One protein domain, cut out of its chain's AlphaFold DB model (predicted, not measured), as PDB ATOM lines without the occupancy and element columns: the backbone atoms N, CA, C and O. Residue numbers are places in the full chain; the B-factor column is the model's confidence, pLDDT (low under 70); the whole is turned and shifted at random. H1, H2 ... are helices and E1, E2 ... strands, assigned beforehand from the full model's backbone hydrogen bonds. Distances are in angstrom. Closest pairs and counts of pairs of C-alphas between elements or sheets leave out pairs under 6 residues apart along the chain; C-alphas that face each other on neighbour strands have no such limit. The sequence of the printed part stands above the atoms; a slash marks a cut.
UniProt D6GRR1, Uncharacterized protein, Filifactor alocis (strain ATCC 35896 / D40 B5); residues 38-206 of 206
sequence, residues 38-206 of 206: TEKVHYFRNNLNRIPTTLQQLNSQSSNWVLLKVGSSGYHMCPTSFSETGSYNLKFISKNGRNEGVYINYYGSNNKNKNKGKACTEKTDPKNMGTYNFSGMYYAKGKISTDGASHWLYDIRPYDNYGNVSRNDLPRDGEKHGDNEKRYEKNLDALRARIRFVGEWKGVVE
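Overview. This is residues 38 to 206 of the 206 residues of an uncharacterized protein of Filifactor alocis (strain ATCC 35896 / D40 B5) (UniProt D6GRR1). A small three-strand sheet lies in the middle, with helices spread round it: H4 with H1 and H3 at one end, H6 at the other, and H5 nearly at right angles to H6. Long loops take up much of the space between, and the last residues come back to the sheet, where residues 204 to 205 pair in parallel with residues 66 to 67 of E1. The printed part has 169 residues, with named elements in the order H1, H2, E1, E2, E3, H3, H4, H5, H6; the sheet's order is E1, E2, E3, antiparallel throughout. The class is mostly helix, though under half of the residues are in named elements. The whole is compact, with a radius of gyration of the C-alphas of 14.8 A and spans of 42 by 36 by 28 A.

Along the chain. Find C-alpha 39 at (17.978, 19.431, 16.688); from there H1 runs to residue 48, 14.9 A. H2 is residues 55 to 59 and E1 residues 65 to 67. Go on to E2, residues 89 to 94, 16.5 A long, and E3, residues 100 to 104, 13.6 A. H3 is residues 138 to 141. Find C-alpha 146 at (1.193, 27.703, 2.885), where H4 begins; it runs 23.4 A to residue 162. H5, residues 177 to 185, is 12.7 A long, and H6, residues 188 to 200, runs 18.9 A to C-alpha 200 at (-15.309, 30.972, 31.859).

Arrangement. Start at the sheet, a meander, each strand the antiparallel neighbour of the one before. In the hairpin of E1 and E2, N 66 and O 93 are within hydrogen-bond range at 2.8 A; in that of E2 and E3, N 90 and O 103 are at 2.8 A. H2 only grazes the sheet with its residues 55 to 59. H6 only just is on the sheet, with 5 pairs of C-alphas within 10 A, and only grazes it with residues 190 to 198. H4 is not on the sheet. With residues 158 to 162 alone it touches H1, the closest C-alphas being those of His 42 and Pro 158, 6.4 A; they run opposite ways at a steep tilt of 69 degrees, only just short of about perpendicular. With residues 147 to 151 alone H4 touches H3, the closest C-alphas being those of Tyr 138 and Asp 147, 4.9 A. H5 and H6 only just touch, with 3 pairs of C-alphas within 8 A, and only at the corner, the closest being Tyr 184 and Ala 190, 6.7 A. H4 and H6 are apart. Each O i to N i+4 pair is within hydrogen-bond range in H2, H5 and H6, against 3 of 6 in H1 and 10 of 13 in H4; H3 is too short for such a pair.

Size, cuts and confidence. The C-alphas farthest apart are those of Ser 109 and Thr 146, 42.0 A. The printed part has no cut, and residue 206 is the chain's last. The long links are E1 to E2, E3 to H3 and H4 to H5. The mean pLDDT of the printed part is 91.3; look at residues 172 to 175 for the values under 70.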
ATOM      1  N   THR A  38      17.356  21.956  12.505       95.56
ATOM      2  CA  THR A  38      18.263  21.040  13.207       95.56
ATOM      3  C   THR A  38      17.806  20.818  14.648       95.56
ATOM      4  O   THR A  38      17.133  21.668  15.228       95.56
ATOM      5  N   GLU A  39      18.251  19.727  15.272       95.00
ATOM      6  CA  GLU A  39      17.978  19.431  16.688       95.00
ATOM      7  C   GLU A  39      18.350  20.599  17.627       95.00
ATOM      8  O   GLU A  39      17.599  20.946  18.537       95.00
ATOM      9  N   LYS A  40      19.476  21.279  17.367       94.31
ATOM     10  CA  LYS A  40      19.905  22.448  18.154       94.31
ATOM     11  C   LYS A  40      18.935  23.622  18.021       94.31
ATOM     12  O   LYS A  40      18.590  24.237  19.026       94.31
ATOM     13  N   VAL A  41      18.501  23.935  16.799       95.31
ATOM     14  CA  VAL A  41      17.534  25.018  16.542       95.31
ATOM     15  C   VAL A  41      16.175  24.674  17.146       95.31
ATOM     16  O   VAL A  41      15.530  25.541  17.732       95.31
ATOM     17  N   HIS A  42      15.772  23.406  17.062       95.19
ATOM     18  CA  HIS A  42      14.549  22.904  17.673       95.19
ATOM     19  C   HIS A  42      14.537  23.127  19.188       95.19
ATOM     20  O   HIS A  42      13.673  23.845  19.680       95.19
ATOM     21  N   TYR A  43      15.525  22.628  19.934       93.31
ATOM     22  CA  TYR A  43      15.549  22.856  21.385       93.31
ATOM     23  C   TYR A  43      15.751  24.334  21.744       93.31
ATOM     24  O   TYR A  43      15.219  24.802  22.754       93.31
ATOM     25  N   PHE A  44      16.468  25.097  20.911       92.62
ATOM     26  CA  PHE A  44      16.593  26.541  21.093       92.62
ATOM     27  C   PHE A  44      15.234  27.251  21.018       92.62
ATOM     28  O   PHE A  44      14.989  28.149  21.827       92.62
ATOM     29  N   ARG A  45      14.327  26.821  20.126       93.00
ATOM     30  CA  ARG A  45      12.995  27.428  19.944       93.00
ATOM     31  C   ARG A  45      12.189  27.467  21.239       93.00
ATOM     32  O   ARG A  45      11.441  28.409  21.466       93.00
ATOM     33  N   ASN A  46      12.382  26.501  22.135       89.75
ATOM     34  CA  ASN A  46      11.670  26.466  23.410       89.75
ATOM     35  C   ASN A  46      12.018  27.661  24.309       89.75
ATOM     36  O   ASN A  46      11.174  28.086  25.089       89.75
ATOM     37  N   ASN A  47      13.205  28.263  24.155       87.50
ATOM     38  CA  ASN A  47      13.565  29.509  24.847       87.50
ATOM     39  C   ASN A  47      12.844  30.734  24.267       87.50
ATOM     40  O   ASN A  47      12.686  31.747  24.945       87.50
ATOM     41  N   LEU A  48      12.395  30.649  23.012       92.06
ATOM     42  CA  LEU A  48      11.603  31.696  22.377       92.06
ATOM     43  C   LEU A  48      10.135  31.630  22.801       92.06
ATOM     44  O   LEU A  48       9.441  32.636  22.667       92.06
ATOM     45  N   ASN A  49       9.657  30.492  23.315       93.31
ATOM     46  CA  ASN A  49       8.260  30.316  23.697       93.31
ATOM     47  C   ASN A  49       7.953  31.118  24.969       93.31
ATOM     48  O   ASN A  49       8.397  30.766  26.062       93.31
ATOM     49  N   ARG A  50       7.201  32.215  24.840       90.56
ATOM     50  CA  ARG A  50       6.810  33.053  25.981       90.56
ATOM     51  C   ARG A  50       5.323  32.877  26.240       90.56
ATOM     52  O   ARG A  50       4.487  33.298  25.443       90.56
ATOM     53  N   ILE A  51       5.022  32.251  27.373       94.38
ATOM     54  CA  ILE A  51       3.665  31.940  27.817       94.38
ATOM     55  C   ILE A  51       3.480  32.409  29.267       94.38
ATOM     56  O   ILE A  51       4.439  32.367  30.044       94.38
ATOM     57  N   PRO A  52       2.276  32.844  29.672       95.44
ATOM     58  CA  PRO A  52       1.973  33.037  31.087       95.44
ATOM     59  C   PRO A  52       2.157  31.735  31.874       95.44
ATOM     60  O   PRO A  52       1.933  30.640  31.362       95.44
ATOM     61  N   THR A  53       2.556  31.834  33.139       95.69
ATOM     62  CA  THR A  53       2.922  30.650  33.938       95.69
ATOM     63  C   THR A  53       1.717  29.918  34.523       95.69
ATOM     64  O   THR A  53       1.814  28.737  34.869       95.69
ATOM     65  N   THR A  54       0.569  30.596  34.607       96.94
ATOM     66  CA  THR A  54      -0.683  30.049  35.134       96.94
ATOM     67  C   THR A  54      -1.869  30.374  34.234       96.94
ATOM     68  O   THR A  54      -1.857  31.363  33.500       96.94
ATOM     69  N   LEU A  55      -2.929  29.572  34.329       96.81
ATOM     70  CA  LEU A  55      -4.200  29.828  33.648       96.81
ATOM     71  C   LEU A  55      -4.846  31.148  34.102       96.81
ATOM     72  O   LEU A  55      -5.485  31.816  33.302       96.81
ATOM     73  N   GLN A  56      -4.639  31.582  35.347       95.88
ATOM     74  CA  GLN A  56      -5.110  32.883  35.832       95.88
ATOM     75  C   GLN A  56      -4.419  34.037  35.090       95.88
ATOM     76  O   GLN A  56      -5.090  34.955  34.621       95.88
ATOM     77  N   GLN A  57      -3.091  33.969  34.939       96.00
ATOM     78  CA  GLN A  57      -2.318  34.945  34.161       96.00
ATOM     79  C   GLN A  57      -2.638  34.880  32.664       96.00
ATOM     80  O   GLN A  57      -2.515  35.885  31.972       96.00
ATOM     81  N   LEU A  58      -3.009  33.706  32.146       96.06
ATOM     82  CA  LEU A  58      -3.492  33.542  30.776       96.06
ATOM     83  C   LEU A  58      -4.867  34.199  30.595       96.06
ATOM     84  O   LEU A  58      -5.066  34.952  29.645       96.06
ATOM     85  N   ASN A  59      -5.791  33.982  31.535       94.81
ATOM     86  CA  ASN A  59      -7.131  34.568  31.528       94.81
ATOM     87  C   ASN A  59      -7.096  36.100  31.600       94.81
ATOM     88  O   ASN A  59      -7.902  36.750  30.940       94.81
ATOM     89  N   SER A  60      -6.152  36.697  32.339       95.25
ATOM     90  CA  SER A  60      -6.004  38.162  32.386       95.25
ATOM     91  C   SER A  60      -5.542  38.776  31.058       95.25
ATOM     92  O   SER A  60      -5.612  39.987  30.890       95.25
ATOM     93  N   GLN A  61      -5.070  37.954  30.118       95.19
ATOM     94  CA  GLN A  61      -4.655  38.352  28.772       95.19
ATOM     95  C   GLN A  61      -5.378  37.534  27.692       95.19
ATOM     96  O   GLN A  61      -4.847  37.343  26.597       95.19
ATOM     97  N   SER A  62      -6.582  37.031  27.986       95.25
ATOM     98  CA  SER A  62      -7.320  36.093  27.128       95.25
ATOM     99  C   SER A  62      -7.534  36.607  25.704       95.25
ATOM    100  O   SER A  62      -7.568  35.826  24.757       95.25
ATOM    101  N   SER A  63      -7.604  37.930  25.529       95.31
ATOM    102  CA  SER A  63      -7.698  38.587  24.226       95.31
ATOM    103  C   SER A  63      -6.519  38.291  23.300       95.31
ATOM    104  O   SER A  63      -6.642  38.548  22.109       95.31
ATOM    105  N   ASN A  64      -5.398  37.771  23.803       95.38
ATOM    106  CA  ASN A  64      -4.197  37.453  23.028       95.38
ATOM    107  C   ASN A  64      -4.052  35.962  22.709       95.38
ATOM    108  O   ASN A  64      -3.069  35.582  22.073       95.38
ATOM    109  N   TRP A  65      -5.000  35.123  23.130       96.81
ATOM    110  CA  TRP A  65      -4.873  33.670  23.067       96.81
ATOM    111  C   TRP A  65      -6.122  33.009  22.491       96.81
ATOM    112  O   TRP A  65      -7.242  33.509  22.609       96.81
ATOM    113  N   VAL A  66      -5.900  31.859  21.868       97.12
ATOM    114  CA  VAL A  66      -6.926  30.991  21.300       97.12
ATOM    115  C   VAL A  66      -6.839  29.644  22.001       97.12
ATOM    116  O   VAL A  66      -5.770  29.035  22.017       97.12
ATOM    117  N   LEU A  67      -7.940  29.188  22.596       97.56
ATOM    118  CA  LEU A  67      -8.071  27.838  23.139       97.56
ATOM    119  C   LEU A  67      -8.305  26.864  21.981       97.56
ATOM    120  O   LEU A  67      -9.334  26.938  21.314       97.56
ATOM    121  N   LEU A  68      -7.364  25.949  21.755       95.50
ATOM    122  CA  LEU A  68      -7.447  24.964  20.676       95.50
ATOM    123  C   LEU A  68      -8.316  23.775  21.072       95.50
ATOM    124  O   LEU A  68      -8.335  23.376  22.242       95.50
ATOM    125  N   LYS A  69      -8.995  23.164  20.099       92.75
ATOM    126  CA  LYS A  69      -9.812  21.961  20.322       92.75
ATOM    127  C   LYS A  69      -8.952  20.741  20.666       92.75
ATOM    128  O   LYS A  69      -7.737  20.719  20.458       92.75
ATOM    129  N   VAL A  70      -9.589  19.698  21.192       90.94
ATOM    130  CA  VAL A  70      -8.910  18.477  21.666       90.94
ATOM    131  C   VAL A  70      -8.135  17.783  20.544       90.94
ATOM    132  O   VAL A  70      -6.956  17.497  20.731       90.94
ATOM    133  N   GLY A  71      -8.724  17.630  19.354       85.81
ATOM    134  CA  GLY A  71      -8.025  17.046  18.200       85.81
ATOM    135  C   GLY A  71      -6.759  17.813  17.780       85.81
ATOM    136  O   GLY A  71      -5.798  17.216  17.303       85.81
ATOM    137  N   SER A  72      -6.695  19.128  18.028       85.38
ATOM    138  CA  SER A  72      -5.495  19.961  17.807       85.38
ATOM    139  C   SER A  72      -4.484  19.892  18.968       85.38
ATOM    140  O   SER A  72      -3.381  20.436  18.883       85.38
ATOM    141  N   SER A  73      -4.853  19.228  20.067       86.94
ATOM    142  CA  SER A  73      -4.107  19.160  21.329       86.94
ATOM    143  C   SER A  73      -3.526  17.776  21.627       86.94
ATOM    144  O   SER A  73      -2.751  17.659  22.572       86.94
ATOM    145  N   GLY A  74      -3.859  16.737  20.850       83.88
ATOM    146  CA  GLY A  74      -3.594  15.332  21.202       83.88
ATOM    147  C   GLY A  74      -2.135  14.994  21.540       83.88
ATOM    148  O   GLY A  74      -1.887  14.179  22.428       83.88
ATOM    149  N   TYR A  75      -1.161  15.663  20.916       84.12
ATOM    150  CA  TYR A  75       0.270  15.500  21.226       84.12
ATOM    151  C   TYR A  75       0.672  16.001  22.624       84.12
ATOM    152  O   TYR A  75       1.682  15.576  23.173       84.12
ATOM    153  N   HIS A  76      -0.147  16.854  23.235       91.75
ATOM    154  CA  HIS A  76       0.088  17.463  24.546       91.75
ATOM    155  C   HIS A  76      -0.854  16.920  25.627       91.75
ATOM    156  O   HIS A  76      -1.029  17.533  26.681       91.75
ATOM    157  N   MET A  77      -1.495  15.783  25.358       92.56
ATOM    158  CA  MET A  77      -2.400  15.088  26.276       92.56
ATOM    159  C   MET A  77      -1.881  13.683  26.594       92.56
ATOM    160  O   MET A  77      -2.656  12.755  26.809       92.56
ATOM    161  N   CYS A  78      -0.559  13.515  26.595       91.06
ATOM    162  CA  CYS A  78       0.078  12.239  26.860       91.06
ATOM    163  C   CYS A  78       0.053  11.905  28.361       91.06
ATOM    164  O   CYS A  78       0.222  12.809  29.189       91.06
ATOM    165  N   PRO A  79      -0.064  10.619  28.726       89.94
ATOM    166  CA  PRO A  79       0.144  10.179  30.097       89.94
ATOM    167  C   PRO A  79       1.612  10.365  30.504       89.94
ATOM    168  O   PRO A  79       2.535   9.955  29.793       89.94
ATOM    169  N   THR A  80       1.842  10.980  31.662       89.25
ATOM    170  CA  THR A  80       3.179  11.174  32.242       89.25
ATOM    171  C   THR A  80       3.152  10.953  33.750       89.25
ATOM    172  O   THR A  80       2.091  10.905  34.369       89.25
ATOM    173  N   SER A  81       4.327  10.857  34.377       88.12
ATOM    174  CA  SER A  81       4.432  10.828  35.843       88.12
ATOM    175  C   SER A  81       3.960  12.129  36.508       88.12
ATOM    176  O   SER A  81       3.705  12.144  37.710       88.12
ATOM    177  N   PHE A  82       3.844  13.218  35.743       86.75
ATOM    178  CA  PHE A  82       3.293  14.488  36.210       86.75
ATOM    179  C   PHE A  82       1.789  14.583  35.966       86.75
ATOM    180  O   PHE A  82       1.062  15.096  36.814       86.75
ATOM    181  N   SER A  83       1.337  14.082  34.817       83.88
ATOM    182  CA  SER A  83      -0.037  14.153  34.335       83.88
ATOM    183  C   SER A  83      -0.496  12.756  33.942       83.88
ATOM    184  O   SER A  83      -0.453  12.406  32.766       83.88
ATOM    185  N   GLU A  84      -0.940  11.971  34.930       85.00
ATOM    186  CA  GLU A  84      -1.267  10.536  34.813       85.00
ATOM    187  C   GLU A  84      -1.910  10.149  33.476       85.00
ATOM    188  O   GLU A  84      -1.442   9.237  32.805       85.00
ATOM    189  N   THR A  85      -2.958  10.869  33.065       87.56
ATOM    190  CA  THR A  85      -3.676  10.623  31.806       87.56
ATOM    191  C   THR A  85      -3.465  11.698  30.744       87.56
ATOM    192  O   THR A  85      -3.909  11.508  29.618       87.56
ATOM    193  N   GLY A  86      -2.894  12.856  31.100       91.88
ATOM    194  CA  GLY A  86      -2.840  14.052  30.245       91.88
ATOM    195  C   GLY A  86      -4.206  14.653  29.861       91.88
ATOM    196  O   GLY A  86      -4.260  15.721  29.256       91.88
ATOM    197  N   SER A  87      -5.327  14.022  30.232       94.81
ATOM    198  CA  SER A  87      -6.667  14.368  29.731       94.81
ATOM    199  C   SER A  87      -7.182  15.730  30.206       94.81
ATOM    200  O   SER A  87      -8.068  16.302  29.584       94.81
ATOM    201  N   TYR A  88      -6.633  16.274  31.292       96.31
ATOM    202  CA  TYR A  88      -7.006  17.602  31.791       96.31
ATOM    203  C   TYR A  88      -6.213  18.734  31.134       96.31
ATOM    204  O   TYR A  88      -6.390  19.888  31.519       96.31
ATOM    205  N   ASN A  89      -5.327  18.441  30.184       96.81
ATOM    206  CA  ASN A  89      -4.521  19.476  29.559       96.81
ATOM    207  C   ASN A  89      -5.362  20.330  28.597       96.81
ATOM    208  O   ASN A  89      -6.222  19.846  27.861       96.81
ATOM    209  N   LEU A  90      -5.092  21.630  28.611       97.56
ATOM    210  CA  LEU A  90      -5.672  22.643  27.741       97.56
ATOM    211  C   LEU A  90      -4.541  23.248  26.912       97.56
ATOM    212  O   LEU A  90      -3.590  23.780  27.486       97.56
ATOM    213  N   LYS A  91      -4.636  23.173  25.581       97.25
ATOM    214  CA  LYS A  91      -3.678  23.810  24.674       97.25
ATOM    215  C   LYS A  91      -4.215  25.149  24.191       97.25
ATOM    216  O   LYS A  91      -5.354  25.249  23.742       97.25
ATOM    217  N   PHE A  92      -3.357  26.151  24.229       97.88
ATOM    218  CA  PHE A  92      -3.604  27.481  23.711       97.88
ATOM    219  C   PHE A  92      -2.517  27.860  22.727       97.88
ATOM    220  O   PHE A  92      -1.369  27.425  22.846       97.88
ATOM    221  N   ILE A  93      -2.871  28.735  21.801       96.62
ATOM    222  CA  ILE A  93      -1.930  29.370  20.895       96.62
ATOM    223  C   ILE A  93      -2.112  30.884  20.952       96.62
ATOM    224  O   ILE A  93      -3.235  31.381  21.066       96.62
ATOM    225  N   SER A  94      -1.016  31.636  20.919       95.62
ATOM    226  CA  SER A  94      -1.093  33.093  20.849       95.62
ATOM    227  C   SER A  94      -1.767  33.510  19.544       95.62
ATOM    228  O   SER A  94      -1.649  32.825  18.530       95.62
ATOM    229  N   LYS A  95      -2.440  34.662  19.523       92.75
ATOM    230  CA  LYS A  95      -3.169  35.139  18.339       92.75
ATOM    231  C   LYS A  95      -2.302  35.234  17.092       92.75
ATOM    232  O   LYS A  95      -2.807  34.993  16.015       92.75
ATOM    233  N   ASN A  96      -1.009  35.524  17.214       90.94
ATOM    234  CA  ASN A  96      -0.074  35.529  16.080       90.94
ATOM    235  C   ASN A  96       0.439  34.125  15.672       90.94
ATOM    236  O   ASN A  96       1.241  33.995  14.750       90.94
ATOM    237  N   GLY A  97       0.013  33.068  16.365       93.12
ATOM    238  CA  GLY A  97       0.369  31.670  16.128       93.12
ATOM    239  C   GLY A  97       1.747  31.235  16.633       93.12
ATOM    240  O   GLY A  97       2.115  30.086  16.429       93.12
ATOM    241  N   ARG A  98       2.531  32.131  17.247       93.56
ATOM    242  CA  ARG A  98       3.950  31.873  17.546       93.56
ATOM    243  C   ARG A  98       4.207  31.127  18.848       93.56
ATOM    244  O   ARG A  98       5.221  30.455  18.939       93.56
ATOM    245  N   ASN A  99       3.367  31.283  19.865       95.25
ATOM    246  CA  ASN A  99       3.617  30.710  21.188       95.25
ATOM    247  C   ASN A  99       2.505  29.721  21.507       95.25
ATOM    248  O   ASN A  99       1.330  30.081  21.425       95.25
ATOM    249  N   GLU A 100       2.866  28.504  21.891       96.75
ATOM    250  CA  GLU A 100       1.919  27.509  22.375       96.75
ATOM    251  C   GLU A 100       2.061  27.349  23.885       96.75
ATOM    252  O   GLU A 100       3.144  27.064  24.402       96.75
ATOM    253  N   GLY A 101       0.949  27.499  24.595       96.81
ATOM    254  CA  GLY A 101       0.865  27.247  26.025       96.81
ATOM    255  C   GLY A 101       0.012  26.019  26.284       96.81
ATOM    256  O   GLY A 101      -1.127  25.956  25.834       96.81
ATOM    257  N   VAL A 102       0.540  25.053  27.025       97.69
ATOM    258  CA  VAL A 102      -0.244  23.912  27.509       97.69
ATOM    259  C   VAL A 102      -0.358  24.044  29.012       97.69
ATOM    260  O   VAL A 102       0.635  24.325  29.675       97.69
ATOM    261  N   TYR A 103      -1.561  23.878  29.545       97.81
ATOM    262  CA  TYR A 103      -1.843  24.050  30.963       97.81
ATOM    263  C   TYR A 103      -2.653  22.886  31.489       97.81
ATOM    264  O   TYR A 103      -3.564  22.400  30.820       97.81
ATOM    265  N   ILE A 104      -2.387  22.500  32.728       96.44
ATOM    266  CA  ILE A 104      -3.212  21.525  33.431       96.44
ATOM    267  C   ILE A 104      -4.443  22.267  33.958       96.44
ATOM    268  O   ILE A 104      -4.305  23.232  34.711       96.44
ATOM    269  N   ASN A 105      -5.648  21.841  33.577       96.19
ATOM    270  CA  ASN A 105      -6.895  22.491  33.992       96.19
ATOM    271  C   ASN A 105      -7.035  22.540  35.531       96.19
ATOM    272  O   ASN A 105      -6.572  21.644  36.238       96.19
ATOM    273  N   TYR A 106      -7.684  23.587  36.048       94.06
ATOM    274  CA  TYR A 106      -8.090  23.701  37.454       94.06
ATOM    275  C   TYR A 106      -9.130  22.650  37.845       94.06
ATOM    276  O   TYR A 106      -9.139  22.154  38.973       94.06
ATOM    277  N   TYR A 107     -10.023  22.341  36.906       94.44
ATOM    278  CA  TYR A 107     -11.219  21.548  37.144       94.44
ATOM    279  C   TYR A 107     -10.989  20.040  36.989       94.44
ATOM    280  O   TYR A 107      -9.946  19.588  36.505       94.44
ATOM    281  N   GLY A 108     -12.000  19.285  37.419       88.50
ATOM    282  CA  GLY A 108     -12.030  17.825  37.462       88.50
ATOM    283  C   GLY A 108     -11.949  17.319  38.899       88.50
ATOM    284  O   GLY A 108     -10.969  17.594  39.597       88.50
ATOM    285  N   SER A 109     -12.974  16.595  39.350       88.81
ATOM    286  CA  SER A 109     -12.983  15.981  40.684       88.81
ATOM    287  C   SER A 109     -11.903  14.907  40.821       88.81
ATOM    288  O   SER A 109     -11.353  14.712  41.900       88.81
ATOM    289  N   ASN A 110     -11.559  14.253  39.710       90.56
ATOM    290  CA  ASN A 110     -10.545  13.208  39.625       90.56
ATOM    291  C   ASN A 110      -9.199  13.738  39.137       90.56
ATOM    292  O   ASN A 110      -8.220  12.995  39.089       90.56
ATOM    293  N   ASN A 111      -9.115  15.017  38.777       91.19
ATOM    294  CA  ASN A 111      -7.835  15.641  38.505       91.19
ATOM    295  C   ASN A 111      -7.056  15.691  39.831       91.19
ATOM    296  O   ASN A 111      -7.429  16.420  40.741       91.19
ATOM    297  N   LYS A 112      -5.994  14.901  39.986       88.62
ATOM    298  CA  LYS A 112      -5.147  14.886  41.198       88.62
ATOM    299  C   LYS A 112      -3.781  15.531  40.969       88.62
ATOM    300  O   LYS A 112      -2.902  15.463  41.821       88.62
ATOM    301  N   ASN A 113      -3.596  16.173  39.817       90.56
ATOM    302  CA  ASN A 113      -2.314  16.735  39.431       90.56
ATOM    303  C   ASN A 113      -1.903  17.877  40.382       90.56
ATOM    304  O   ASN A 113      -2.614  18.866  40.539       90.56
ATOM    305  N   LYS A 114      -0.725  17.782  41.002       91.75
ATOM    306  CA  LYS A 114      -0.209  18.831  41.906       91.75
ATOM    307  C   LYS A 114       0.078  20.170  41.207       91.75
ATOM    308  O   LYS A 114       0.236  21.194  41.866       91.75
ATOM    309  N   ASN A 115       0.171  20.164  39.877       93.38
ATOM    310  CA  ASN A 115       0.449  21.325  39.037       93.38
ATOM    311  C   ASN A 115      -0.815  21.902  38.368       93.38
ATOM    312  O   ASN A 115      -0.689  22.654  37.403       93.38
ATOM    313  N   LYS A 116      -2.025  21.594  38.863       94.31
ATOM    314  CA  LYS A 116      -3.272  22.230  38.394       94.31
ATOM    315  C   LYS A 116      -3.137  23.745  38.278       94.31
ATOM    316  O   LYS A 116      -2.599  24.410  39.163       94.31
ATOM    317  N   GLY A 117      -3.661  24.288  37.188       96.12
ATOM    318  CA  GLY A 117      -3.621  25.711  36.896       96.12
ATOM    319  C   GLY A 117      -2.287  26.230  36.376       96.12
ATOM    320  O   GLY A 117      -2.212  27.409  36.033       96.12
ATOM    321  N   LYS A 118      -1.235  25.406  36.329       96.75
ATOM    322  CA  LYS A 118       0.103  25.806  35.880       96.75
ATOM    323  C   LYS A 118       0.357  25.351  34.451       96.75
ATOM    324  O   LYS A 118      -0.219  24.367  33.980       96.75
ATOM    325  N   ALA A 119       1.252  26.068  33.782       97.38
ATOM    326  CA  ALA A 119       1.773  25.661  32.490       97.38
ATOM    327  C   ALA A 119       2.556  24.341  32.601       97.38
ATOM    328  O   ALA A 119       3.297  24.117  33.568       97.38
ATOM    329  N   CYS A 120       2.434  23.496  31.586       96.00
ATOM    330  CA  CYS A 120       3.356  22.414  31.287       96.00
ATOM    331  C   CYS A 120       4.672  23.034  30.798       96.00
ATOM    332  O   CYS A 120       4.704  23.812  29.847       96.00
ATOM    333  N   THR A 121       5.752  22.709  31.490       93.75
ATOM    334  CA  THR A 121       7.115  23.195  31.264       93.75
ATOM    335  C   THR A 121       8.077  22.034  31.464       93.75
ATOM    336  O   THR A 121       7.682  20.978  31.957       93.75
ATOM    337  N   GLU A 122       9.365  22.262  31.226       91.19
ATOM    338  CA  GLU A 122      10.423  21.275  31.481       91.19
ATOM    339  C   GLU A 122      10.418  20.720  32.916       91.19
ATOM    340  O   GLU A 122      10.862  19.601  33.154       91.19
ATOM    341  N   LYS A 123       9.901  21.494  33.882       89.62
ATOM    342  CA  LYS A 123       9.848  21.122  35.305       89.62
ATOM    343  C   LYS A 123       8.510  20.527  35.736       89.62
ATOM    344  O   LYS A 123       8.451  19.845  36.757       89.62
ATOM    345  N   THR A 124       7.431  20.857  35.031       91.19
ATOM    346  CA  THR A 124       6.063  20.529  35.458       91.19
ATOM    347  C   THR A 124       5.431  19.425  34.636       91.19
ATOM    348  O   THR A 124       4.655  18.679  35.218       91.19
ATOM    349  N   ASP A 125       5.741  19.337  33.337       92.75
ATOM    350  CA  ASP A 125       5.352  18.253  32.431       92.75
ATOM    351  C   ASP A 125       6.064  18.422  31.059       92.75
ATOM    352  O   ASP A 125       5.488  19.002  30.131       92.75
ATOM    353  N   PRO A 126       7.334  17.988  30.917       91.56
ATOM    354  CA  PRO A 126       8.154  18.261  29.729       91.56
ATOM    355  C   PRO A 126       7.571  17.661  28.448       91.56
ATOM    356  O   PRO A 126       7.611  18.282  27.392       91.56
ATOM    357  N   LYS A 127       6.967  16.474  28.523       91.38
ATOM    358  CA  LYS A 127       6.384  15.813  27.352       91.38
ATOM    359  C   LYS A 127       5.164  16.549  26.802       91.38
ATOM    360  O   LYS A 127       4.997  16.618  25.590       91.38
ATOM    361  N   ASN A 128       4.363  17.162  27.671       93.44
ATOM    362  CA  ASN A 128       3.155  17.874  27.260       93.44
ATOM    363  C   ASN A 128       3.346  19.386  27.069       93.44
ATOM    364  O   ASN A 128       2.394  20.050  26.672       93.44
ATOM    365  N   MET A 129       4.524  19.966  27.330       94.75
ATOM    366  CA  MET A 129       4.716  21.412  27.141       94.75
ATOM    367  C   MET A 129       4.475  21.848  25.687       94.75
ATOM    368  O   MET A 129       4.687  21.082  24.747       94.75
ATOM    369  N   GLY A 130       4.003  23.083  25.515       94.62
ATOM    370  CA  GLY A 130       3.899  23.718  24.203       94.62
ATOM    371  C   GLY A 130       5.248  24.262  23.732       94.62
ATOM    372  O   GLY A 130       6.186  24.412  24.525       94.62
ATOM    373  N   THR A 131       5.342  24.588  22.445       94.44
ATOM    374  CA  THR A 131       6.573  25.109  21.841       94.44
ATOM    375  C   THR A 131       6.364  26.445  21.131       94.44
ATOM    376  O   THR A 131       5.246  26.936  20.995       94.44
ATOM    377  N   TYR A 132       7.467  27.067  20.717       95.56
ATOM    378  CA  TYR A 132       7.420  28.208  19.812       95.56
ATOM    379  C   TYR A 132       7.322  27.715  18.366       95.56
ATOM    380  O   TYR A 132       8.098  26.848  17.961       95.56
ATOM    381  N   ASN A 133       6.431  28.324  17.589       94.88
ATOM    382  CA  ASN A 133       6.236  28.037  16.174       94.88
ATOM    383  C   ASN A 133       6.960  29.067  15.297       94.88
ATOM    384  O   ASN A 133       6.758  30.284  15.407       94.88
ATOM    385  N   PHE A 134       7.755  28.574  14.352       94.25
ATOM    386  CA  PHE A 134       8.313  29.365  13.260       94.25
ATOM    387  C   PHE A 134       7.230  29.767  12.254       94.25
ATOM    388  O   PHE A 134       7.324  30.832  11.622       94.25
ATOM    389  N   SER A 135       6.194  28.934  12.108       86.31
ATOM    390  CA  SER A 135       5.007  29.232  11.315       86.31
ATOM    391  C   SER A 135       3.918  29.860  12.187       86.31
ATOM    392  O   SER A 135       3.250  29.195  12.974       86.31
ATOM    393  N   GLY A 136       3.735  31.176  12.058       82.81
ATOM    394  CA  GLY A 136       2.602  31.860  12.681       82.81
ATOM    395  C   GLY A 136       1.279  31.544  11.974       82.81
ATOM    396  O   GLY A 136       1.265  31.077  10.842       82.81
ATOM    397  N   MET A 137       0.158  31.851  12.627       84.12
ATOM    398  CA  MET A 137      -1.214  31.832  12.083       84.12
ATOM    399  C   MET A 137      -1.744  30.540  11.426       84.12
ATOM    400  O   MET A 137      -2.865  30.564  10.917       84.12
ATOM    401  N   TYR A 138      -1.025  29.412  11.442       81.25
ATOM    402  CA  TYR A 138      -1.480  28.180  10.774       81.25
ATOM    403  C   TYR A 138      -2.871  27.718  11.251       81.25
ATOM    404  O   TYR A 138      -3.672  27.237  10.453       81.25
ATOM    405  N   TYR A 139      -3.179  27.922  12.536       83.69
ATOM    406  CA  TYR A 139      -4.463  27.565  13.141       83.69
ATOM    407  C   TYR A 139      -5.647  28.320  12.505       83.69
ATOM    408  O   TYR A 139      -6.726  27.757  12.372       83.69
ATOM    409  N   ALA A 140      -5.441  29.567  12.067       86.44
ATOM    410  CA  ALA A 140      -6.480  30.389  11.446       86.44
ATOM    411  C   ALA A 140      -6.567  30.190   9.927       86.44
ATOM    412  O   ALA A 140      -7.618  30.396   9.330       86.44
ATOM    413  N   LYS A 141      -5.453  29.814   9.288       87.75
ATOM    414  CA  LYS A 141      -5.358  29.643   7.830       87.75
ATOM    415  C   LYS A 141      -5.617  28.209   7.361       87.75
ATOM    416  O   LYS A 141      -5.753  27.966   6.166       87.75
ATOM    417  N   GLY A 142      -5.696  27.264   8.293       83.62
ATOM    418  CA  GLY A 142      -6.020  25.869   8.022       83.62
ATOM    419  C   GLY A 142      -4.836  25.035   7.525       83.62
ATOM    420  O   GLY A 142      -3.779  25.540   7.143       83.62
ATOM    421  N   LYS A 143      -5.030  23.710   7.536       81.88
ATOM    422  CA  LYS A 143      -3.991  22.714   7.212       81.88
ATOM    423  C   LYS A 143      -3.571  22.736   5.737       81.88
ATOM    424  O   LYS A 143      -2.401  22.524   5.442       81.88
ATOM    425  N   ILE A 144      -4.507  23.017   4.828       86.69
ATOM    426  CA  ILE A 144      -4.284  23.077   3.372       86.69
ATOM    427  C   ILE A 144      -3.931  24.520   2.977       86.69
ATOM    428  O   ILE A 144      -4.611  25.161   2.184       86.69
ATOM    429  N   SER A 145      -2.900  25.077   3.608       90.25
ATOM    430  CA  SER A 145      -2.398  26.424   3.327       90.25
ATOM    431  C   SER A 145      -0.874  26.434   3.343       90.25
ATOM    432  O   SER A 145      -0.242  25.519   3.876       90.25
ATOM    433  N   THR A 146      -0.262  27.488   2.803       88.81
ATOM    434  CA  THR A 146       1.193  27.703   2.885       88.81
ATOM    435  C   THR A 146       1.691  27.736   4.330       88.81
ATOM    436  O   THR A 146       2.765  27.215   4.637       88.81
ATOM    437  N   ASP A 147       0.901  28.317   5.234       88.62
ATOM    438  CA  ASP A 147       1.202  28.381   6.663       88.62
ATOM    439  C   ASP A 147       1.025  27.014   7.335       88.62
ATOM    440  O   ASP A 147       1.822  26.663   8.202       88.62
ATOM    441  N   GLY A 148       0.042  26.220   6.895       90.00
ATOM    442  CA  GLY A 148      -0.149  24.830   7.312       90.00
ATOM    443  C   GLY A 148       1.009  23.923   6.885       90.00
ATOM    444  O   GLY A 148       1.554  23.194   7.711       90.00
ATOM    445  N   ALA A 149       1.456  24.032   5.632       91.94
ATOM    446  CA  ALA A 149       2.628  23.313   5.129       91.94
ATOM    447  C   ALA A 149       3.912  23.732   5.865       91.94
ATOM    448  O   ALA A 149       4.703  22.885   6.278       91.94
ATOM    449  N   SER A 150       4.087  25.037   6.096       93.12
ATOM    450  CA  SER A 150       5.205  25.568   6.885       93.12
ATOM    451  C   SER A 150       5.162  25.074   8.333       93.12
ATOM    452  O   SER A 150       6.195  24.708   8.883       93.12
ATOM    453  N   HIS A 151       3.980  25.027   8.947       93.38
ATOM    454  CA  HIS A 151       3.812  24.522  10.306       93.38
ATOM    455  C   HIS A 151       4.187  23.045  10.401       93.38
ATOM    456  O   HIS A 151       4.938  22.640  11.286       93.38
ATOM    457  N   TRP A 152       3.751  22.235   9.436       92.44
ATOM    458  CA  TRP A 152       4.163  20.839   9.377       92.44
ATOM    459  C   TRP A 152       5.687  20.699   9.257       92.44
ATOM    460  O   TRP A 152       6.303  19.973  10.037       92.44
ATOM    461  N   LEU A 153       6.304  21.424   8.319       94.94
ATOM    462  CA  LEU A 153       7.725  21.278   8.004       94.94
ATOM    463  C   LEU A 153       8.649  21.784   9.119       94.94
ATOM    464  O   LEU A 153       9.649  21.132   9.422       94.94
ATOM    465  N   TYR A 154       8.338  22.945   9.700       95.44
ATOM    466  CA  TYR A 154       9.232  23.642  10.627       95.44
ATOM    467  C   TYR A 154       8.842  23.477  12.100       95.44
ATOM    468  O   TYR A 154       9.699  23.662  12.964       95.44
ATOM    469  N   ASP A 155       7.598  23.100  12.408       93.75
ATOM    470  CA  ASP A 155       7.128  23.030  13.794       93.75
ATOM    471  C   ASP A 155       6.826  21.591  14.238       93.75
ATOM    472  O   ASP A 155       7.417  21.134  15.223       93.75
ATOM    473  N   ILE A 156       5.980  20.866  13.492       91.88
ATOM    474  CA  ILE A 156       5.555  19.491  13.823       91.88
ATOM    475  C   ILE A 156       6.671  18.483  13.545       91.88
ATOM    476  O   ILE A 156       7.068  17.748  14.442       91.88
ATOM    477  N   ARG A 157       7.224  18.461  12.326       92.44
ATOM    478  CA  ARG A 157       8.244  17.473  11.938       92.44
ATOM    479  C   ARG A 157       9.478  17.492  12.857       92.44
ATOM    480  O   ARG A 157       9.967  16.417  13.198       92.44
ATOM    481  N   PRO A 158      10.003  18.653  13.297       93.69
ATOM    482  CA  PRO A 158      11.096  18.671  14.267       93.69
ATOM    483  C   PRO A 158      10.681  18.151  15.644       93.69
ATOM    484  O   PRO A 158      11.467  17.444  16.267       93.69
ATOM    485  N   TYR A 159       9.451  18.432  16.094       92.25
ATOM    486  CA  TYR A 159       8.919  17.825  17.315       92.25
ATOM    487  C   TYR A 159       8.866  16.300  17.190       92.25
ATOM    488  O   TYR A 159       9.398  15.639  18.069       92.25
ATOM    489  N   ASP A 160       8.348  15.746  16.090       90.06
ATOM    490  CA  ASP A 160       8.275  14.291  15.872       90.06
ATOM    491  C   ASP A 160       9.661  13.617  15.858       90.06
ATOM    492  O   ASP A 160       9.797  12.457  16.239       90.06
ATOM    493  N   ASN A 161      10.707  14.346  15.456       91.69
ATOM    494  CA  ASN A 161      12.077  13.831  15.438       91.69
ATOM    495  C   ASN A 161      12.795  13.949  16.792       91.69
ATOM    496  O   ASN A 161      13.684  13.145  17.087       91.69
ATOM    497  N   TYR A 162      12.488  14.988  17.576       92.69
ATOM    498  CA  TYR A 162      13.333  15.425  18.694       92.69
ATOM    499  C   TYR A 162      12.610  15.520  20.049       92.69
ATOM    500  O   TYR A 162      13.279  15.626  21.071       92.69
ATOM    501  N   GLY A 163      11.279  15.454  20.102       91.31
ATOM    502  CA  GLY A 163      10.487  15.650  21.324       91.31
ATOM    503  C   GLY A 163      10.524  17.095  21.829       91.31
ATOM    504  O   GLY A 163      10.859  18.004  21.081       91.31
ATOM    505  N   ASN A 164      10.175  17.352  23.090       91.19
ATOM    506  CA  ASN A 164      10.207  18.714  23.643       91.19
ATOM    507  C   ASN A 164      11.573  19.073  24.230       91.19
ATOM    508  O   ASN A 164      12.201  20.030  23.781       91.19
ATOM    509  N   VAL A 165      12.036  18.320  25.227       88.81
ATOM    510  CA  VAL A 165      13.341  18.526  25.876       88.81
ATOM    511  C   VAL A 165      14.343  17.476  25.409       88.81
ATOM    512  O   VAL A 165      15.547  17.727  25.366       88.81
ATOM    513  N   SER A 166      13.846  16.297  25.045       89.25
ATOM    514  CA  SER A 166      14.620  15.207  24.474       89.25
ATOM    515  C   SER A 166      13.737  14.274  23.652       89.25
ATOM    516  O   SER A 166      12.517  14.240  23.819       89.25
ATOM    517  N   ARG A 167      14.369  13.404  22.858       86.19
ATOM    518  CA  ARG A 167      13.678  12.340  22.111       86.19
ATOM    519  C   ARG A 167      12.871  11.391  23.004       86.19
ATOM    520  O   ARG A 167      11.901  10.807  22.543       86.19
ATOM    521  N   ASN A 168      13.219  11.269  24.287       84.88
ATOM    522  CA  ASN A 168      12.470  10.441  25.240       84.88
ATOM    523  C   ASN A 168      11.098  11.034  25.605       84.88
ATOM    524  O   ASN A 168      10.263  10.335  26.179       84.88
ATOM    525  N   ASP A 169      10.868  12.310  25.287       83.81
ATOM    526  CA  ASP A 169       9.579  12.972  25.473       83.81
ATOM    527  C   ASP A 169       8.599  12.670  24.335       83.81
ATOM    528  O   ASP A 169       7.437  13.066  24.408       83.81
ATOM    529  N   LEU A 170       9.031  11.969  23.284       82.81
ATOM    530  CA  LEU A 170       8.131  11.527  22.229       82.81
ATOM    531  C   LEU A 170       7.058  10.570  22.788       82.81
ATOM    532  O   LEU A 170       7.251   9.897  23.817       82.81
ATOM    533  N   PRO A 171       5.880  10.493  22.149       72.12
ATOM    534  CA  PRO A 171       4.992   9.350  22.324       72.12
ATOM    535  C   PRO A 171       5.786   8.043  22.172       72.12
ATOM    536  O   PRO A 171       6.641   7.939  21.296       72.12
ATOM    537  N   ARG A 172       5.569   7.072  23.071       69.88
ATOM    538  CA  ARG A 172       6.254   5.772  22.973       69.88
ATOM    539  C   ARG A 172       5.763   5.040  21.727       69.88
ATOM    540  O   ARG A 172       4.634   5.284  21.301       69.88
ATOM    541  N   ASP A 173       6.567   4.118  21.201       55.78
ATOM    542  CA  ASP A 173       6.188   3.274  20.065       55.78
ATOM    543  C   ASP A 173       4.788   2.672  20.286       55.78
ATOM    544  O   ASP A 173       4.563   1.892  21.212       55.78
ATOM    545  N   GLY A 174       3.825   3.106  19.465       58.16
ATOM    546  CA  GLY A 174       2.423   2.684  19.524       58.16
ATOM    547  C   GLY A 174       1.418   3.705  20.078       58.16
ATOM    548  O   GLY A 174       0.255   3.610  19.700       58.16
ATOM    549  N   GLU A 175       1.814   4.701  20.884       65.38
ATOM    550  CA  GLU A 175       0.907   5.787  21.308       65.38
ATOM    551  C   GLU A 175       0.789   6.846  20.204       65.38
ATOM    552  O   GLU A 175       1.714   7.619  19.953       65.38
ATOM    553  N   LYS A 176      -0.370   6.914  19.543       71.19
ATOM    554  CA  LYS A 176      -0.677   7.958  18.555       71.19
ATOM    555  C   LYS A 176      -1.443   9.101  19.215       71.19
ATOM    556  O   LYS A 176      -2.151   8.902  20.199       71.19
ATOM    557  N   HIS A 177      -1.391  10.302  18.630       74.06
ATOM    558  CA  HIS A 177      -2.177  11.442  19.132       74.06
ATOM    559  C   HIS A 177      -3.684  11.118  19.240       74.06
ATOM    560  O   HIS A 177      -4.339  11.568  20.176       74.06
ATOM    561  N   GLY A 178      -4.212  10.279  18.338       81.62
ATOM    562  CA  GLY A 178      -5.600   9.811  18.383       81.62
ATOM    563  C   GLY A 178      -5.926   8.901  19.575       81.62
ATOM    564  O   GLY A 178      -7.077   8.834  19.994       81.62
ATOM    565  N   ASP A 179      -4.940   8.227  20.173       86.81
ATOM    566  CA  ASP A 179      -5.167   7.422  21.380       86.81
ATOM    567  C   ASP A 179      -5.345   8.314  22.611       86.81
ATOM    568  O   ASP A 179      -6.159   8.017  23.488       86.81
ATOM    569  N   ASN A 180      -4.645   9.451  22.652       89.00
ATOM    570  CA  ASN A 180      -4.832  10.463  23.690       89.00
ATOM    571  C   ASN A 180      -6.212  11.125  23.583       89.00
ATOM    572  O   ASN A 180      -6.875  11.314  24.602       89.00
ATOM    573  N   GLU A 181      -6.671  11.411  22.361       89.31
ATOM    574  CA  GLU A 181      -8.023  11.922  22.105       89.31
ATOM    575  C   GLU A 181      -9.096  10.922  22.560       89.31
ATOM    576  O   GLU A 181      -9.936  11.265  23.389       89.31
ATOM    577  N   LYS A 182      -8.997   9.647  22.166       91.06
ATOM    578  CA  LYS A 182      -9.920   8.593  22.633       91.06
ATOM    579  C   LYS A 182      -9.929   8.435  24.154       91.06
ATOM    580  O   LYS A 182     -10.968   8.158  24.752       91.06
ATOM    581  N   ARG A 183      -8.769   8.564  24.807       91.06
ATOM    582  CA  ARG A 183      -8.663   8.506  26.274       91.06
ATOM    583  C   ARG A 183      -9.384   9.683  26.923       91.06
ATOM    584  O   ARG A 183     -10.070   9.489  27.924       91.06
ATOM    585  N   TYR A 184      -9.249  10.874  26.344       92.88
ATOM    586  CA  TYR A 184      -9.980  12.060  26.770       92.88
ATOM    587  C   TYR A 184     -11.495  11.890  26.607       92.88
ATOM    588  O   TYR A 184     -12.231  12.136  27.558       92.88
ATOM    589  N   GLU A 185     -11.959  11.406  25.454       93.00
ATOM    590  CA  GLU A 185     -13.386  11.184  25.170       93.00
ATOM    591  C   GLU A 185     -14.041  10.199  26.147       93.00
ATOM    592  O   GLU A 185     -15.208  10.342  26.505       93.00
ATOM    593  N   LYS A 186     -13.283   9.214  26.636       95.06
ATOM    594  CA  LYS A 186     -13.746   8.264  27.661       95.06
ATOM    595  C   LYS A 186     -13.690   8.829  29.084       95.06
ATOM    596  O   LYS A 186     -14.252   8.234  30.001       95.06
ATOM    597  N   ASN A 187     -13.021   9.961  29.299       95.38
ATOM    598  CA  ASN A 187     -12.859  10.583  30.607       95.38
ATOM    599  C   ASN A 187     -13.923  11.668  30.834       95.38
ATOM    600  O   ASN A 187     -13.701  12.859  30.605       95.38
ATOM    601  N   LEU A 188     -15.087  11.248  31.339       96.19
ATOM    602  CA  LEU A 188     -16.227  12.134  31.605       96.19
ATOM    603  C   LEU A 188     -15.898  13.298  32.555       96.19
ATOM    604  O   LEU A 188     -16.456  14.385  32.400       96.19
ATOM    605  N   ASP A 189     -14.999  13.103  33.523       97.25
ATOM    606  CA  ASP A 189     -14.590  14.179  34.434       97.25
ATOM    607  C   ASP A 189     -13.738  15.231  33.709       97.25
ATOM    608  O   ASP A 189     -13.988  16.428  33.846       97.25
ATOM    609  N   ALA A 190     -12.802  14.810  32.851       96.44
ATOM    610  CA  ALA A 190     -12.017  15.724  32.018       96.44
ATOM    611  C   ALA A 190     -12.876  16.473  30.983       96.44
ATOM    612  O   ALA A 190     -12.648  17.663  30.735       96.44
ATOM    613  N   LEU A 191     -13.896  15.818  30.421       96.56
ATOM    614  CA  LEU A 191     -14.899  16.455  29.560       96.56
ATOM    615  C   LEU A 191     -15.638  17.574  30.302       96.56
ATOM    616  O   LEU A 191     -15.623  18.725  29.862       96.56
ATOM    617  N   ARG A 192     -16.210  17.269  31.473       97.69
ATOM    618  CA  ARG A 192     -16.909  18.254  32.318       97.69
ATOM    619  C   ARG A 192     -15.986  19.387  32.763       97.69
ATOM    620  O   ARG A 192     -16.378  20.552  32.721       97.69
ATOM    621  N   ALA A 193     -14.749  19.064  33.133       97.12
ATOM    622  CA  ALA A 193     -13.731  20.038  33.507       97.12
ATOM    623  C   ALA A 193     -13.422  21.017  32.366       97.12
ATOM    624  O   ALA A 193     -13.285  22.221  32.599       97.12
ATOM    625  N   ARG A 194     -13.316  20.519  31.127       97.06
ATOM    626  CA  ARG A 194     -13.093  21.363  29.950       97.06
ATOM    627  C   ARG A 194     -14.310  22.230  29.642       97.06
ATOM    628  O   ARG A 194     -14.125  23.421  29.432       97.06
ATOM    629  N   ILE A 195     -15.522  21.669  29.657       97.06
ATOM    630  CA  ILE A 195     -16.769  22.425  29.434       97.06
ATOM    631  C   ILE A 195     -16.866  23.590  30.421       97.06
ATOM    632  O   ILE A 195     -17.107  24.724  30.017       97.06
ATOM    633  N   ARG A 196     -16.594  23.328  31.705       97.25
ATOM    634  CA  ARG A 196     -16.578  24.370  32.733       97.25
ATOM    635  C   ARG A 196     -15.544  25.455  32.440       97.25
ATOM    636  O   ARG A 196     -15.878  26.630  32.507       97.25
ATOM    637  N   PHE A 197     -14.317  25.073  32.083       97.38
ATOM    638  CA  PHE A 197     -13.284  26.046  31.723       97.38
ATOM    639  C   PHE A 197     -13.702  26.907  30.523       97.38
ATOM    640  O   PHE A 197     -13.553  28.122  30.564       97.38
ATOM    641  N   VAL A 198     -14.246  26.291  29.466       96.75
ATOM    642  CA  VAL A 198     -14.709  26.998  28.261       96.75
ATOM    643  C   VAL A 198     -15.791  28.022  28.606       96.75
ATOM    644  O   VAL A 198     -15.737  29.132  28.089       96.75
ATOM    645  N   GLY A 199     -16.716  27.700  29.517       95.94
ATOM    646  CA  GLY A 199     -17.749  28.639  29.974       95.94
ATOM    647  C   GLY A 199     -17.208  29.893  30.677       95.94
ATOM    648  O   GLY A 199     -17.894  30.909  30.728       95.94
ATOM    649  N   GLU A 200     -15.979  29.846  31.193       94.19
ATOM    650  CA  GLU A 200     -15.309  30.972  31.859       94.19
ATOM    651  C   GLU A 200     -14.258  31.656  30.964       94.19
ATOM    652  O   GLU A 200     -13.757  32.737  31.291       94.19
ATOM    653  N   TRP A 201     -13.897  31.031  29.839       96.50
ATOM    654  CA  TRP A 201     -12.865  31.526  28.938       96.50
ATOM    655  C   TRP A 201     -13.363  32.741  28.153       96.50
ATOM    656  O   TRP A 201     -14.337  32.678  27.412       96.50
ATOM    657  N   LYS A 202     -12.640  33.856  28.283       93.75
ATOM    658  CA  LYS A 202     -12.973  35.136  27.631       93.75
ATOM    659  C   LYS A 202     -12.242  35.363  26.302       93.75
ATOM    660  O   LYS A 202     -12.339  36.443  25.729       93.75
ATOM    661  N   GLY A 203     -11.397  34.424  25.880       92.38
ATOM    662  CA  GLY A 203     -10.633  34.521  24.635       92.38
ATOM    663  C   GLY A 203     -11.340  33.823  23.479       92.38
ATOM    664  O   GLY A 203     -12.504  33.445  23.575       92.38
ATOM    665  N   VAL A 204     -10.617  33.612  22.382       93.75
ATOM    666  CA  VAL A 204     -11.154  32.876  21.226       93.75
ATOM    667  C   VAL A 204     -11.086  31.372  21.500       93.75
ATOM    668  O   VAL A 204     -10.168  30.908  22.182       93.75
ATOM    669  N   VAL A 205     -12.039  30.615  20.967       93.69
ATOM    670  CA  VAL A 205     -12.032  29.147  20.927       93.69
ATOM    671  C   VAL A 205     -11.992  28.727  19.455       93.69
ATOM    672  O   VAL A 205     -12.686  29.342  18.649       93.69
ATOM    673  N   GLU A 206     -11.138  27.756  19.111       89.00
ATOM    674  CA  GLU A 206     -11.064  27.146  17.765       89.00
ATOM    675  C   GLU A 206     -12.342  26.381  17.392       89.00
ATOM    676  O   GLU A 206     -12.850  25.627  18.258       89.00
TER     677      GLU A 206